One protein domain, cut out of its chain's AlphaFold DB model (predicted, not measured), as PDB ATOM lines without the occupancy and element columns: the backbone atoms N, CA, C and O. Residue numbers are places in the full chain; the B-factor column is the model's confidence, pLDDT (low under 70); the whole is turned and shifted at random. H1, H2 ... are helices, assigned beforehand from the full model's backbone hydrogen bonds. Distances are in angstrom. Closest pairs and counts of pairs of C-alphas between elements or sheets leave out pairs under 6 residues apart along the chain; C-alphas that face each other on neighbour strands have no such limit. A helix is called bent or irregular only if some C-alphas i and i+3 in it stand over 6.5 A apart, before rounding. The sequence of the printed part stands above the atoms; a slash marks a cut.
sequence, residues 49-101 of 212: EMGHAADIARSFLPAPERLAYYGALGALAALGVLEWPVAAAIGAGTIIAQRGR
ATOM      1  N   GLU A  49     -28.959   5.162 -14.980       61.53
ATOM      2  CA  GLU A  49     -29.680   3.938 -15.382       61.53
ATOM      3  C   GLU A  49     -29.542   3.662 -16.875       61.53
ATOM      4  O   GLU A  49     -29.342   2.520 -17.278       61.53
ATOM      5  N   MET A  50     -29.577   4.710 -17.703       62.81
ATOM      6  CA  MET A  50     -29.346   4.560 -19.138       62.81
ATOM      7  C   MET A  50     -27.896   4.153 -19.427       62.81
ATOM      8  O   MET A  50     -27.649   3.341 -20.315       62.81
ATOM      9  N   GLY A  51     -26.949   4.664 -18.633       68.12
ATOM     10  CA  GLY A  51     -25.556   4.231 -18.650       68.12
ATOM     11  C   GLY A  51     -25.396   2.775 -18.217       68.12
ATOM     12  O   GLY A  51     -24.708   2.028 -18.896       68.12
ATOM     13  N   HIS A  52     -26.078   2.350 -17.154       64.88
ATOM     14  CA  HIS A  52     -25.994   0.983 -16.639       64.88
ATOM     15  C   HIS A  52     -26.672  -0.031 -17.568       64.88
ATOM     16  O   HIS A  52     -26.115  -1.089 -17.830       64.88
ATOM     17  N   ALA A  53     -27.825   0.308 -18.147       64.19
ATOM     18  CA  ALA A  53     -28.492  -0.523 -19.145       64.19
ATOM     19  C   ALA A  53     -27.678  -0.625 -20.444       64.19
ATOM     20  O   ALA A  53     -27.602  -1.700 -21.035       64.19
ATOM     21  N   ALA A  54     -27.034   0.465 -20.877       66.81
ATOM     22  CA  ALA A  54     -26.142   0.446 -22.033       66.81
ATOM     23  C   ALA A  54     -24.850  -0.336 -21.754       66.81
ATOM     24  O   ALA A  54     -24.375  -1.040 -22.637       66.81
ATOM     25  N   ASP A  55     -24.302  -0.236 -20.544       67.56
ATOM     26  CA  ASP A  55     -23.111  -0.972 -20.113       67.56
ATOM     27  C   ASP A  55     -23.395  -2.474 -19.997       67.56
ATOM     28  O   ASP A  55     -22.631  -3.286 -20.508       67.56
ATOM     29  N   ILE A  56     -24.563  -2.844 -19.464       70.94
ATOM     30  CA  ILE A  56     -25.053  -4.226 -19.442       70.94
ATOM     31  C   ILE A  56     -25.315  -4.734 -20.869       70.94
ATOM     32  O   ILE A  56     -24.869  -5.813 -21.241       70.94
ATOM     33  N   ALA A  57     -25.976  -3.954 -21.725       65.44
ATOM     34  CA  ALA A  57     -26.177  -4.346 -23.122       65.44
ATOM     35  C   ALA A  57     -24.844  -4.510 -23.878       65.44
ATOM     36  O   ALA A  57     -24.722  -5.379 -24.739       65.44
ATOM     37  N   ARG A  58     -23.833  -3.705 -23.535       62.75
ATOM     38  CA  ARG A  58     -22.474  -3.747 -24.094       62.75
ATOM     39  C   ARG A  58     -21.611  -4.853 -23.491       62.75
ATOM     40  O   ARG A  58     -20.689  -5.305 -24.157       62.75
ATOM     41  N   SER A  59     -21.903  -5.311 -22.275       66.19
ATOM     42  CA  SER A  59     -21.252  -6.480 -21.678       66.19
ATOM     43  C   SER A  59     -21.819  -7.789 -22.234       66.19
ATOM     44  O   SER A  59     -21.082  -8.764 -22.358       66.19
ATOM     45  N   PHE A  60     -23.087  -7.789 -22.663       59.94
ATOM     46  CA  PHE A  60     -23.717  -8.919 -23.355       59.94
ATOM     47  C   PHE A  60     -23.471  -8.952 -24.875       59.94
ATOM     48  O   PHE A  60     -23.617 -10.015 -25.480       59.94
ATOM     49  N   LEU A  61     -23.074  -7.838 -25.509       59.25
ATOM     50  CA  LEU A  61     -22.689  -7.794 -26.927       59.25
ATOM     51  C   LEU A  61     -21.178  -7.549 -27.089       59.25
ATOM     52  O   LEU A  61     -20.709  -6.440 -26.829       59.25
ATOM     53  N   PRO A  62     -20.399  -8.526 -27.592       57.28
ATOM     54  CA  PRO A  62     -18.975  -8.330 -27.800       57.28
ATOM     55  C   PRO A  62     -18.728  -7.325 -28.940       57.28
ATOM     56  O   PRO A  62     -19.171  -7.515 -30.073       57.28
ATOM     57  N   ALA A  63     -17.951  -6.289 -28.613       61.38
ATOM     58  CA  ALA A  63     -17.412  -5.211 -29.451       61.38
ATOM     59  C   ALA A  63     -18.355  -4.015 -29.760       61.38
ATOM     60  O   ALA A  63     -19.276  -4.114 -30.579       61.38
ATOM     61  N   PRO A  64     -18.086  -2.830 -29.180       62.06
ATOM     62  CA  PRO A  64     -18.891  -1.624 -29.376       62.06
ATOM     63  C   PRO A  64     -18.866  -1.042 -30.787       62.06
ATOM     64  O   PRO A  64     -19.822  -0.368 -31.174       62.06
ATOM     65  N   GLU A  65     -17.833  -1.331 -31.578       66.56
ATOM     66  CA  GLU A  65     -17.787  -0.980 -32.999       66.56
ATOM     67  C   GLU A  65     -18.999  -1.529 -33.765       66.56
ATOM     68  O   GLU A  65     -19.529  -0.858 -34.651       66.56
ATOM     69  N   ARG A  66     -19.495  -2.721 -33.403       72.69
ATOM     70  CA  ARG A  66     -20.648  -3.340 -34.072       72.69
ATOM     71  C   ARG A  66     -21.946  -2.609 -33.746       72.69
ATOM     72  O   ARG A  66     -22.752  -2.379 -34.639       72.69
ATOM     73  N   LEU A  67     -22.125  -2.182 -32.496       75.62
ATOM     74  CA  LEU A  67     -23.278  -1.378 -32.078       75.62
ATOM     75  C   LEU A  67     -23.316  -0.023 -32.789       75.62
ATOM     76  O   LEU A  67     -24.379   0.391 -33.239       75.62
ATOM     77  N   ALA A  68     -22.168   0.642 -32.939       82.00
ATOM     78  CA  ALA A  68     -22.088   1.886 -33.699       82.00
ATOM     79  C   ALA A  68     -22.408   1.662 -35.187       82.00
ATOM     80  O   ALA A  68     -23.162   2.436 -35.773       82.00
ATOM     81  N   TYR A  69     -21.902   0.576 -35.779       76.56
ATOM     82  CA  TYR A  69     -22.170   0.214 -37.171       76.56
ATOM     83  C   TYR A  69     -23.656  -0.095 -37.423       76.56
ATOM     84  O   TYR A  69     -24.266   0.490 -38.317       76.56
ATOM     85  N   TYR A  70     -24.278  -0.947 -36.602       78.19
ATOM     86  CA  TYR A  70     -25.705  -1.267 -36.726       78.19
ATOM     87  C   TYR A  70     -26.610  -0.099 -36.321       78.19
ATOM     88  O   TYR A  70     -27.661   0.094 -36.929       78.19
ATOM     89  N   GLY A  71     -26.196   0.713 -35.346       84.62
ATOM     90  CA  GLY A  71     -26.896   1.933 -34.950       84.62
ATOM     91  C   GLY A  71     -26.892   2.983 -36.058       84.62
ATOM     92  O   GLY A  71     -27.928   3.576 -36.336       84.62
ATOM     93  N   ALA A  72     -25.764   3.157 -36.749       80.56
ATOM     94  CA  ALA A  72     -25.669   4.028 -37.914       80.56
ATOM     95  C   ALA A  72     -26.490   3.495 -39.099       80.56
ATOM     96  O   ALA A  72     -27.201   4.280 -39.721       80.56
ATOM     97  N   LEU A  73     -26.469   2.182 -39.378       80.38
ATOM     98  CA  LEU A  73     -27.326   1.571 -40.409       80.38
ATOM     99  C   LEU A  73     -28.819   1.750 -40.094       80.38
ATOM    100  O   LEU A  73     -29.596   2.114 -40.974       80.38
ATOM    101  N   GLY A  74     -29.216   1.526 -38.841       78.19
ATOM    102  CA  GLY A  74     -30.593   1.713 -38.387       78.19
ATOM    103  C   GLY A  74     -31.026   3.177 -38.420       78.19
ATOM    104  O   GLY A  74     -32.135   3.481 -38.852       78.19
ATOM    105  N   ALA A  75     -30.139   4.099 -38.037       79.81
ATOM    106  CA  ALA A  75     -30.394   5.531 -38.123       79.81
ATOM    107  C   ALA A  75     -30.523   5.989 -39.579       79.81
ATOM    108  O   ALA A  75     -31.457   6.719 -39.881       79.81
ATOM    109  N   LEU A  76     -29.662   5.530 -40.495       73.56
ATOM    110  CA  LEU A  76     -29.792   5.824 -41.927       73.56
ATOM    111  C   LEU A  76     -31.095   5.264 -42.513       73.56
ATOM    112  O   LEU A  76     -31.729   5.936 -43.321       73.56
ATOM    113  N   ALA A  77     -31.525   4.075 -42.076       70.75
ATOM    114  CA  ALA A  77     -32.807   3.492 -42.472       70.75
ATOM    115  C   ALA A  77     -34.008   4.293 -41.931       70.75
ATOM    116  O   ALA A  77     -34.981   4.500 -42.651       70.75
ATOM    117  N   ALA A  78     -33.927   4.795 -40.695       66.69
ATOM    118  CA  ALA A  78     -34.964   5.637 -40.092       66.69
ATOM    119  C   ALA A  78     -34.990   7.064 -40.672       66.69
ATOM    120  O   ALA A  78     -36.054   7.653 -40.838       66.69
ATOM    121  N   LEU A  79     -33.823   7.618 -41.011       65.19
ATOM    122  CA  LEU A  79     -33.660   8.932 -41.642       65.19
ATOM    123  C   LEU A  79     -33.972   8.889 -43.154       65.19
ATOM    124  O   LEU A  79     -34.183   9.936 -43.763       65.19
ATOM    125  N   GLY A  80     -34.065   7.697 -43.758       60.66
ATOM    126  CA  GLY A  80     -34.423   7.435 -45.158       60.66
ATOM    127  C   GLY A  80     -35.926   7.532 -45.465       60.66
ATOM    128  O   GLY A  80     -36.540   6.556 -45.873       60.66
ATOM    129  N   VAL A  81     -36.501   8.713 -45.235       62.34
ATOM    130  CA  VAL A  81     -37.691   9.391 -45.815       62.34
ATOM    131  C   VAL A  81     -38.961   8.636 -46.299       62.34
ATOM    132  O   VAL A  81     -39.994   9.291 -46.267       62.34
ATOM    133  N   LEU A  82     -39.030   7.348 -46.671       55.62
ATOM    134  CA  LEU A  82     -40.305   6.767 -47.182       55.62
ATOM    135  C   LEU A  82     -40.758   5.389 -46.663       55.62
ATOM    136  O   LEU A  82     -41.956   5.132 -46.711       55.62
ATOM    137  N   GLU A  83     -39.907   4.543 -46.079       66.75
ATOM    138  CA  GLU A  83     -40.319   3.157 -45.736       66.75
ATOM    139  C   GLU A  83     -40.491   2.887 -44.226       66.75
ATOM    140  O   GLU A  83     -40.969   1.827 -43.821       66.75
ATOM    141  N   TRP A  84     -40.176   3.857 -43.361       74.44
ATOM    142  CA  TRP A  84     -40.477   3.781 -41.923       74.44
ATOM    143  C   TRP A  84     -41.921   4.176 -41.549       74.44
ATOM    144  O   TRP A  84     -42.468   3.550 -40.636       74.44
ATOM    145  N   PRO A  85     -42.603   5.130 -42.225       67.62
ATOM    146  CA  PRO A  85     -43.988   5.461 -41.891       67.62
ATOM    147  C   PRO A  85     -44.928   4.298 -42.204       67.62
ATOM    148  O   PRO A  85     -45.872   4.050 -41.459       67.62
ATOM    149  N   VAL A  86     -44.640   3.547 -43.271       75.56
ATOM    150  CA  VAL A  86     -45.429   2.385 -43.693       75.56
ATOM    151  C   VAL A  86     -45.265   1.233 -42.702       75.56
ATOM    152  O   VAL A  86     -46.263   0.694 -42.231       75.56
ATOM    153  N   ALA A  87     -44.037   0.902 -42.293       77.56
ATOM    154  CA  ALA A  87     -43.804  -0.113 -41.264       77.56
ATOM    155  C   ALA A  87     -44.427   0.273 -39.908       77.56
ATOM    156  O   ALA A  87     -45.023  -0.573 -39.239       77.56
ATOM    157  N   ALA A  88     -44.355   1.554 -39.525       81.69
ATOM    158  CA  ALA A  88     -45.005   2.064 -38.321       81.69
ATOM    159  C   ALA A  88     -46.539   2.009 -38.417       81.69
ATOM    160  O   ALA A  88     -47.188   1.611 -37.452       81.69
ATOM    161  N   ALA A  89     -47.124   2.341 -39.571       85.69
ATOM    162  CA  ALA A  89     -48.562   2.253 -39.809       85.69
ATOM    163  C   ALA A  89     -49.061   0.801 -39.781       85.69
ATOM    164  O   ALA A  89     -50.080   0.518 -39.152       85.69
ATOM    165  N   ILE A  90     -48.321  -0.131 -40.392       82.50
ATOM    166  CA  ILE A  90     -48.641  -1.564 -40.354       82.50
ATOM    167  C   ILE A  90     -48.513  -2.090 -38.919       82.50
ATOM    168  O   ILE A  90     -49.431  -2.742 -38.420       82.50
ATOM    169  N   GLY A  91     -47.427  -1.765 -38.212       84.88
ATOM    170  CA  GLY A  91     -47.236  -2.158 -36.814       84.88
ATOM    171  C   GLY A  91     -48.342  -1.623 -35.900       84.88
ATOM    172  O   GLY A  91     -48.958  -2.386 -35.155       84.88
ATOM    173  N   ALA A  92     -48.661  -0.330 -36.010       86.56
ATOM    174  CA  ALA A  92     -49.736   0.301 -35.251       86.56
ATOM    175  C   ALA A  92     -51.105  -0.317 -35.578       86.56
ATOM    176  O   ALA A  92     -51.855  -0.666 -34.666       86.56
ATOM    177  N   GLY A  93     -51.404  -0.530 -36.863       82.06
ATOM    178  CA  GLY A  93     -52.636  -1.175 -37.317       82.06
ATOM    179  C   GLY A  93     -52.789  -2.601 -36.787       82.06
ATOM    180  O   GLY A  93     -53.882  -2.991 -36.379       82.06
ATOM    181  N   THR A  94     -51.693  -3.360 -36.695       82.62
ATOM    182  CA  THR A  94     -51.714  -4.738 -36.178       82.62
ATOM    183  C   THR A  94     -52.034  -4.772 -34.682       82.62
ATOM    184  O   THR A  94     -52.861  -5.572 -34.250       82.62
ATOM    185  N   ILE A  95     -51.450  -3.861 -33.895       83.44
ATOM    186  CA  ILE A  95     -51.722  -3.722 -32.453       83.44
ATOM    187  C   ILE A  95     -53.192  -3.337 -32.211       83.44
ATOM    188  O   ILE A  95     -53.842  -3.874 -31.312       83.44
ATOM    189  N   ILE A  96     -53.732  -2.424 -33.023       80.25
ATOM    190  CA  ILE A  96     -55.123  -1.954 -32.913       80.25
ATOM    191  C   ILE A  96     -56.106  -3.063 -33.321       80.25
ATOM    192  O   ILE A  96     -57.071  -3.326 -32.606       80.25
ATOM    193  N   ALA A  97     -55.833  -3.780 -34.412       73.50
ATOM    194  CA  ALA A  97     -56.670  -4.883 -34.884       73.50
ATOM    195  C   ALA A  97     -56.646  -6.105 -33.950       73.50
ATOM    196  O   ALA A  97     -57.640  -6.820 -33.833       73.50
ATOM    197  N   GLN A  98     -55.526  -6.372 -33.272       71.75
ATOM    198  CA  GLN A  98     -55.463  -7.424 -32.252       71.75
ATOM    199  C   GLN A  98     -56.308  -7.081 -31.022       71.75
ATOM    200  O   GLN A  98     -56.952  -7.968 -30.463       71.75
ATOM    201  N   ARG A  99     -56.372  -5.800 -30.641       63.06
ATOM    202  CA  ARG A  99     -57.235  -5.351 -29.541       63.06
ATOM    203  C   ARG A  99     -58.718  -5.525 -29.874       63.06
ATOM    204  O   ARG A  99     -59.421  -6.111 -29.066       63.06
ATOM    205  N   GLY A 100     -59.157  -5.158 -31.081       61.75
ATOM    206  CA  GLY A 100     -60.556  -5.355 -31.501       61.75
ATOM    207  C   GLY A 100     -60.967  -6.822 -31.700       61.75
ATOM    208  O   GLY A 100     -62.109  -7.184 -31.456       61.75
ATOM    209  N   ARG A 101     -60.041  -7.714 -32.084       58.12
ATOM    210  CA  ARG A 101     -60.338  -9.157 -32.228       58.12
ATOM    211  C   ARG A 101     -60.406  -9.931 -30.911       58.12
ATOM    212  O   ARG A 101     -60.807 -11.093 -30.924       58.12
TER     213      ARG A 101
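What this domain is: This is residues 49 to 101 of the 212 residues of an uncharacterized protein of Nonomuraea pusilla (UniProt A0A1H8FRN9). Three helices are strung end to end in an open, angular chain: H2 and H3 make the two sides of a wide corner, and at the other end of H2 the shorter H1 turns off out of the plane of that corner. No helix packs along another, and the space between H1 and H3 is empty, with no core. The printed part has 53 residues with three named helices, in the order H1, H2, H3 along the chain, and no named strand; the class is all helix, with 46 of the 53 printed residues in the helices. The whole is extended, with a radius of gyration of the C-alphas of 16.0 A, and elongated, with spans of 41 by 27 by 17 A along its three main axes.

Where its parts are: Begin with the longest helix, H3, residues 84 to 101, 18 residues. Find C-alpha 84, of Trp 84, at (-40.477, 3.781, -41.923); from there H3 runs 25.6 A to C-alpha 101, of Arg 101, at (-60.338, -9.157, -32.228), and you will see x and y fall while z rises. Step back along the chain to H2, residues 64 to 79, 16 residues, which measures 21.9 A from the C-alpha of Pro 64 to that of Leu 79. Look for its last C-alpha, 79, at (-33.660, 8.932, -41.642). Then go to the first printed residue, Glu 49, with its C-alpha at (-29.680, 3.938, -15.382): here H1 begins, residues 49 to 60, 12 residues, and it runs 16.3 A to the C-alpha of Phe 60. None of the three helices is bent or irregular.

How they stand to each other: Start again from H3 and look to its first residue. There H3 and H2 are close but not clearly touching, with 2 pairs of C-alphas within 8 A. Their closest C-alphas are those of Ala 78 and Trp 84, 6.1 A apart. The lines of the two helices are about perpendicular, at 85 degrees, and their centres are 24.7 A apart. Now move to the other end of H2, where H1 and H2 are close but not clearly touching, with 1 pair of C-alphas within 8 A. That closest pair is Arg 58 and Pro 64, whose C-alphas are 6.7 A apart. H1 and H2 stand at a steep tilt of 64 degrees and run opposite ways, with 17.1 A from centre to centre. H1 and H3 are apart. Check the backbone atoms inside H1, H2 and H3: in each of the three helices every O i to N i+4 pair is within hydrogen-bond range.

The domain as a whole: To see how far the printed part reaches, compare Glu 65 and Arg 101, whose C-alphas are the two farthest apart, at 43.3 A. From the first to the last printed C-alpha, Glu 49 to Arg 101, the distance is 37.4 A. The printed part runs from residue 49 to residue 101 without a cut. The link from H1 to H2, 3 residues, is tight, and the link from H2 to H3, 4 residues, is tight too. Residues 49 to 56, 59 to 66 and 68 to 101 stand free. In the B-factor column you will find a mean pLDDT of 71.1 for the printed part of this model. It is under 70 for 26 residues: 49 to 55, 57 to 65, 78 to 83, residue 85 and 99 to 101. By element the mean is 76 for H3, 75 for H2 and 65 for H1.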